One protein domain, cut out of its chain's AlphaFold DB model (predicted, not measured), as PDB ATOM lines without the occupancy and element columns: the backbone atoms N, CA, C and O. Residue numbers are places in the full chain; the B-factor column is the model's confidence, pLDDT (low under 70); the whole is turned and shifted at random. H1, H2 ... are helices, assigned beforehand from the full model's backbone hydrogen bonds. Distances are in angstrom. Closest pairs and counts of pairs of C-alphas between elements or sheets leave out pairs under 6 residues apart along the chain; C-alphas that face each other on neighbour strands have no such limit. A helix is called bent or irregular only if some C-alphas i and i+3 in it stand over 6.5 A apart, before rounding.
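Overview. This is residues 26 to 73 of the 77 residues of the protein "Cobalt transporter" of Caballeronia ptereochthonis (UniProt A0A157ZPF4). What shape do these atoms make? A long helix, H1, and a shorter one, H2, meet near the end of H1 and the first part of H2 to make an L, with residues 49 to 58 looping between them at the corner. Residues 26 to 42 of H1 stick out as the long arm, and residues 67 to 73 as the short one. What are its make-up and size? The printed part has 48 residues with two named helices, H1 then H2, and no named strand; the class is all helix. It is loose, with a radius of gyration of the C-alphas of 13.8 A, and flat, spanning 40 by 28 by 13 A.

Arrangement. How does H1, residues 26 to 48, stand to H2, residues 59 to 71? They touch, with residues 46 to 47 of H1 alone and 61 to 65 of H2 alone; their closest C-alphas, those of Gly 47 and Val 65, are 6.8 A apart. They run opposite ways at a steep tilt of 67 degrees, only just short of about perpendicular. What do the backbones show? In H2 every O i to N i+4 pair is within hydrogen-bond range, in H1 17 of 19.

Along the chain. Where does H1 run? It begins at C-alpha 26 (98.614, -151.957, 249.303) and is 33.0 A long. It is irregular, but only just: C-alphas 27 and 30 are 6.8 A apart. Where does H2 end? It ends at C-alpha 71 (91.720, -178.083, 269.237), 18.3 A from its first C-alpha.

Size, cuts and confidence. How far does it reach? The two C-alphas farthest apart, those of Arg 26 and Pro 57, are 41.2 A apart. Is anything missing or uncertain? The printed part has no cut, and the link from H1 to H2 is short. The model's pLDDT is under 70 at residues 48 to 59.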
ATOM      1  N   ARG A  26      97.179-152.255 249.468       95.31
ATOM      2  CA  ARG A  26      98.614-151.957 249.303       95.31
ATOM      3  C   ARG A  26      99.214-151.203 250.487       95.31
ATOM      4  O   ARG A  26     100.397-151.366 250.755       95.31
ATOM      5  N   GLU A  27      98.412-150.395 251.171       94.94
ATOM      6  CA  GLU A  27      98.840-149.620 252.338       94.94
ATOM      7  C   GLU A  27      98.816-150.478 253.606       94.94
ATOM      8  O   GLU A  27      99.689-150.341 254.458       94.94
ATOM      9  N   VAL A  28      97.867-151.413 253.705       95.81
ATOM     10  CA  VAL A  28      97.721-152.319 254.857       95.81
ATOM     11  C   VAL A  28      98.715-153.483 254.808       95.81
ATOM     12  O   VAL A  28      99.189-153.940 255.848       95.81
ATOM     13  N   LEU A  29      99.054-153.966 253.610       97.38
ATOM     14  CA  LEU A  29      99.817-155.200 253.419       97.38
ATOM     15  C   LEU A  29     101.187-155.219 254.129       97.38
ATOM     16  O   LEU A  29     101.473-156.222 254.783       97.38
ATOM     17  N   PRO A  30     102.023-154.157 254.092       97.56
ATOM     18  CA  PRO A  30     103.309-154.161 254.795       97.56
ATOM     19  C   PRO A  30     103.153-154.315 256.311       97.56
ATOM     20  O   PRO A  30     103.900-155.063 256.939       97.56
ATOM     21  N   TRP A  31     102.145-153.658 256.894       97.44
ATOM     22  CA  TRP A  31     101.853-153.736 258.326       97.44
ATOM     23  C   TRP A  31     101.296-155.099 258.719       97.44
ATOM     24  O   TRP A  31     101.711-155.658 259.731       97.44
ATOM     25  N   ALA A  32     100.407-155.663 257.899       97.19
ATOM     26  CA  ALA A  32      99.873-157.002 258.115       97.19
ATOM     27  C   ALA A  32     100.986-158.062 258.103       97.19
ATOM     28  O   ALA A  32     101.018-158.923 258.979       97.19
ATOM     29  N   ILE A  33     101.933-157.967 257.161       98.12
ATOM     30  CA  ILE A  33     103.103-158.855 257.110       98.12
ATOM     31  C   ILE A  33     103.984-158.646 258.340       98.12
ATOM     32  O   ILE A  33     104.369-159.620 258.979       98.12
ATOM     33  N   PHE A  34     104.285-157.396 258.698       97.88
ATOM     34  CA  PHE A  34     105.113-157.088 259.861       97.88
ATOM     35  C   PHE A  34     104.522-157.668 261.154       97.88
ATOM     36  O   PHE A  34     105.203-158.400 261.870       97.88
ATOM     37  N   ILE A  35     103.236-157.418 261.414       97.94
ATOM     38  CA  ILE A  35     102.524-157.966 262.577       97.94
ATOM     39  C   ILE A  35     102.470-159.494 262.503       97.94
ATOM     40  O   ILE A  35     102.711-160.158 263.508       97.94
ATOM     41  N   GLY A  36     102.203-160.057 261.323       97.69
ATOM     42  CA  GLY A  36     102.187-161.501 261.111       97.69
ATOM     43  C   GLY A  36     103.524-162.159 261.455       97.69
ATOM     44  O   GLY A  36     103.546-163.168 262.155       97.69
ATOM     45  N   LEU A  37     104.642-161.560 261.044       98.00
ATOM     46  CA  LEU A  37     105.983-162.042 261.382       98.00
ATOM     47  C   LEU A  37     106.250-161.974 262.890       98.00
ATOM     48  O   LEU A  37     106.724-162.950 263.465       98.00
ATOM     49  N   ILE A  38     105.907-160.860 263.542       96.75
ATOM     50  CA  ILE A  38     106.064-160.707 264.998       96.75
ATOM     51  C   ILE A  38     105.217-161.740 265.752       96.75
ATOM     52  O   ILE A  38     105.686-162.328 266.724       96.75
ATOM     53  N   LEU A  39     103.997-162.008 265.285       93.88
ATOM     54  CA  LEU A  39     103.112-163.011 265.871       93.88
ATOM     55  C   LEU A  39     103.665-164.433 265.704       93.88
ATOM     56  O   LEU A  39     103.645-165.202 266.660       93.88
ATOM     57  N   LEU A  40     104.212-164.776 264.534       91.25
ATOM     58  CA  LEU A  40     104.876-166.068 264.324       91.25
ATOM     59  C   LEU A  40     106.083-166.244 265.248       91.25
ATOM     60  O   LEU A  40     106.254-167.312 265.835       91.25
ATOM     61  N   ILE A  41     106.883-165.191 265.415       89.06
ATOM     62  CA  ILE A  41     108.000-165.178 266.362       89.06
ATOM     63  C   ILE A  41     107.477-165.402 267.786       89.06
ATOM     64  O   ILE A  41     107.964-166.290 268.480       89.06
ATOM     65  N   ALA A  42     106.449-164.667 268.212       84.19
ATOM     66  CA  ALA A  42     105.862-164.829 269.538       84.19
ATOM     67  C   ALA A  42     105.350-166.261 269.772       84.19
ATOM     68  O   ALA A  42     105.633-166.846 270.815       84.19
ATOM     69  N   ILE A  43     104.665-166.856 268.790       78.75
ATOM     70  CA  ILE A  43     104.199-168.249 268.861       78.75
ATOM     71  C   ILE A  43     105.381-169.221 268.973       78.75
ATOM     72  O   ILE A  43     105.304-170.166 269.755       78.75
ATOM     73  N   TYR A  44     106.477-168.991 268.244       78.69
ATOM     74  CA  TYR A  44     107.690-169.807 268.351       78.69
ATOM     75  C   TYR A  44     108.289-169.746 269.759       78.69
ATOM     76  O   TYR A  44     108.501-170.789 270.372       78.69
ATOM     77  N   PHE A  45     108.492-168.545 270.302       75.69
ATOM     78  CA  PHE A  45     109.041-168.363 271.649       75.69
ATOM     79  C   PHE A  45     108.147-169.004 272.717       75.69
ATOM     80  O   PHE A  45     108.625-169.719 273.594       75.69
ATOM     81  N   VAL A  46     106.832-168.809 272.613       73.00
ATOM     82  CA  VAL A  46     105.864-169.377 273.556       73.00
ATOM     83  C   VAL A  46     105.782-170.909 273.456       73.00
ATOM     84  O   VAL A  46     105.656-171.585 274.478       73.00
ATOM     85  N   GLY A  47     105.827-171.466 272.243       70.62
ATOM     86  CA  GLY A  47     105.599-172.893 271.996       70.62
ATOM     87  C   GLY A  47     106.851-173.770 272.050       70.62
ATOM     88  O   GLY A  47     106.768-174.912 272.494       70.62
ATOM     89  N   ALA A  48     108.003-173.265 271.602       67.25
ATOM     90  CA  ALA A  48     109.232-174.049 271.466       67.25
ATOM     91  C   ALA A  48     110.202-173.880 272.648       67.25
ATOM     92  O   ALA A  48     110.949-174.807 272.954       67.25
ATOM     93  N   GLU A  49     110.195-172.735 273.338       61.16
ATOM     94  CA  GLU A  49     111.244-172.377 274.307       61.16
ATOM     95  C   GLU A  49     110.802-172.435 275.780       61.16
ATOM     96  O   GLU A  49     111.126-171.568 276.588       61.16
ATOM     97  N   GLN A  50     110.117-173.499 276.195       58.34
ATOM     98  CA  GLN A  50     109.691-173.685 277.595       58.34
ATOM     99  C   GLN A  50     110.844-174.023 278.581       58.34
ATOM    100  O   GLN A  50     110.587-174.609 279.630       58.34
ATOM    101  N   GLY A  51     112.116-173.691 278.291       54.72
ATOM    102  CA  GLY A  51     113.247-174.175 279.109       54.72
ATOM    103  C   GLY A  51     114.558-173.380 279.160       54.72
ATOM    104  O   GLY A  51     115.321-173.609 280.091       54.72
ATOM    105  N   ALA A  52     114.854-172.455 278.238       53.06
ATOM    106  CA  ALA A  52     116.153-171.751 278.230       53.06
ATOM    107  C   ALA A  52     116.065-170.227 278.450       53.06
ATOM    108  O   ALA A  52     117.051-169.614 278.853       53.06
ATOM    109  N   THR A  53     114.898-169.616 278.221       53.97
ATOM    110  CA  THR A  53     114.690-168.153 278.248       53.97
ATOM    111  C   THR A  53     113.560-167.711 279.191       53.97
ATOM    112  O   THR A  53     113.260-166.518 279.274       53.97
ATOM    113  N   SER A  54     112.925-168.631 279.933       55.31
ATOM    114  CA  SER A  54     111.772-168.290 280.774       55.31
ATOM    115  C   SER A  54     112.191-167.591 282.078       55.31
ATOM    116  O   SER A  54     112.845-168.156 282.950       55.31
ATOM    117  N   ILE A  55     111.800-166.321 282.215       58.72
ATOM    118  CA  ILE A  55     111.919-165.550 283.469       58.72
ATOM    119  C   ILE A  55     110.769-165.897 284.434       58.72
ATOM    120  O   ILE A  55     110.900-165.749 285.647       58.72
ATOM    121  N   PHE A  56     109.650-166.407 283.907       59.31
ATOM    122  CA  PHE A  56     108.471-166.803 284.673       59.31
ATOM    123  C   PHE A  56     108.079-168.251 284.353       59.31
ATOM    124  O   PHE A  56     108.116-168.639 283.183       59.31
ATOM    125  N   PRO A  57     107.673-169.052 285.355       61.09
ATOM    126  CA  PRO A  57     107.187-170.408 285.126       61.09
ATOM    127  C   PRO A  57     105.937-170.378 284.232       61.09
ATOM    128  O   PRO A  57     104.903-169.819 284.592       61.09
ATOM    129  N   GLY A  58     106.050-170.971 283.043       63.94
ATOM    130  CA  GLY A  58     105.087-170.852 281.945       63.94
ATOM    131  C   GLY A  58     103.869-171.778 282.003       63.94
ATOM    132  O   GLY A  58     103.246-171.955 280.967       63.94
ATOM    133  N   MET A  59     103.509-172.356 283.157       68.69
ATOM    134  CA  MET A  59     102.458-173.391 283.289       68.69
ATOM    135  C   MET A  59     101.139-173.045 282.575       68.69
ATOM    136  O   MET A  59     100.667-173.819 281.752       68.69
ATOM    137  N   TYR A  60     100.578-171.855 282.809       72.50
ATOM    138  CA  TYR A  60      99.298-171.460 282.200       72.50
ATOM    139  C   TYR A  60      99.368-171.294 280.680       72.50
ATOM    140  O   TYR A  60      98.446-171.664 279.958       72.50
ATOM    141  N   VAL A  61     100.460-170.713 280.185       75.69
ATOM    142  CA  VAL A  61     100.641-170.497 278.746       75.69
ATOM    143  C   VAL A  61     100.965-171.824 278.057       75.69
ATOM    144  O   VAL A  61     100.490-172.076 276.953       75.69
ATOM    145  N   HIS A  62     101.727-172.685 278.733       75.56
ATOM    146  CA  HIS A  62     102.036-174.039 278.298       75.56
ATOM    147  C   HIS A  62     100.755-174.852 278.106       75.56
ATOM    148  O   HIS A  62     100.564-175.403 277.031       75.56
ATOM    149  N   GLU A  63      99.850-174.861 279.088       80.38
ATOM    150  CA  GLU A  63      98.555-175.549 278.999       80.38
ATOM    151  C   GLU A  63      97.652-174.948 277.918       80.38
ATOM    152  O   GLU A  63      97.130-175.683 277.088       80.38
ATOM    153  N   PHE A  64      97.538-173.617 277.835       82.50
ATOM    154  CA  PHE A  64      96.728-172.963 276.803       82.50
ATOM    155  C   PHE A  64      97.189-173.306 275.377       82.50
ATOM    156  O   PHE A  64      96.373-173.608 274.504       82.50
ATOM    157  N   VAL A  65      98.500-173.265 275.117       78.50
ATOM    158  CA  VAL A  65      99.045-173.604 273.792       78.50
ATOM    159  C   VAL A  65      98.986-175.107 273.537       78.50
ATOM    160  O   VAL A  65      98.700-175.530 272.412       78.50
ATOM    161  N   HIS A  66      99.198-175.916 274.573       81.88
ATOM    162  CA  HIS A  66      99.017-177.358 274.510       81.88
ATOM    163  C   HIS A  66      97.568-177.719 274.125       81.88
ATOM    164  O   HIS A  66      97.371-178.481 273.177       81.88
ATOM    165  N   ASP A  67      96.567-177.086 274.741       86.38
ATOM    166  CA  ASP A  67      95.139-177.259 274.440       86.38
ATOM    167  C   ASP A  67      94.762-176.732 273.050       86.38
ATOM    168  O   ASP A  67      94.028-177.385 272.305       86.38
ATOM    169  N   GLY A  68      95.304-175.582 272.641       84.69
ATOM    170  CA  GLY A  68      95.091-175.030 271.300       84.69
ATOM    171  C   GLY A  68      95.566-175.973 270.191       84.69
ATOM    172  O   GLY A  68      94.890-176.133 269.173       84.69
ATOM    173  N   ARG A  69      96.688-176.672 270.404       79.56
ATOM    174  CA  ARG A  69      97.182-177.696 269.473       79.56
ATOM    175  C   ARG A  69      96.211-178.876 269.357       79.56
ATOM    176  O   ARG A  69      95.980-179.356 268.247       79.56
ATOM    177  N   HIS A  70      95.613-179.297 270.471       85.94
ATOM    178  CA  HIS A  70      94.594-180.347 270.474       85.94
ATOM    179  C   HIS A  70      93.321-179.901 269.744       85.94
ATOM    180  O   HIS A  70      92.768-180.672 268.962       85.94
ATOM    181  N   LEU A  71      92.881-178.650 269.938       84.81
ATOM    182  CA  LEU A  71      91.720-178.083 269.237       84.81
ATOM    183  C   LEU A  71      91.915-178.024 267.718       84.81
ATOM    184  O   LEU A  71      90.961-178.209 266.966       84.81
ATOM    185  N   LEU A  72      93.146-177.800 267.262       86.00
ATOM    186  CA  LEU A  72      93.498-177.799 265.841       86.00
ATOM    187  C   LEU A  72      93.755-179.214 265.279       86.00
ATOM    188  O   LEU A  72      94.120-179.349 264.113       86.00
ATOM    189  N   GLY A  73      93.546-180.266 266.083       80.94
ATOM    190  CA  GLY A  73      93.639-181.669 265.665       80.94
ATOM    191  C   GLY A  73      95.066-182.200 265.515       80.94
ATOM    192  O   GLY A  73      95.260-183.297 264.991       80.94
TER     193      GLY A  73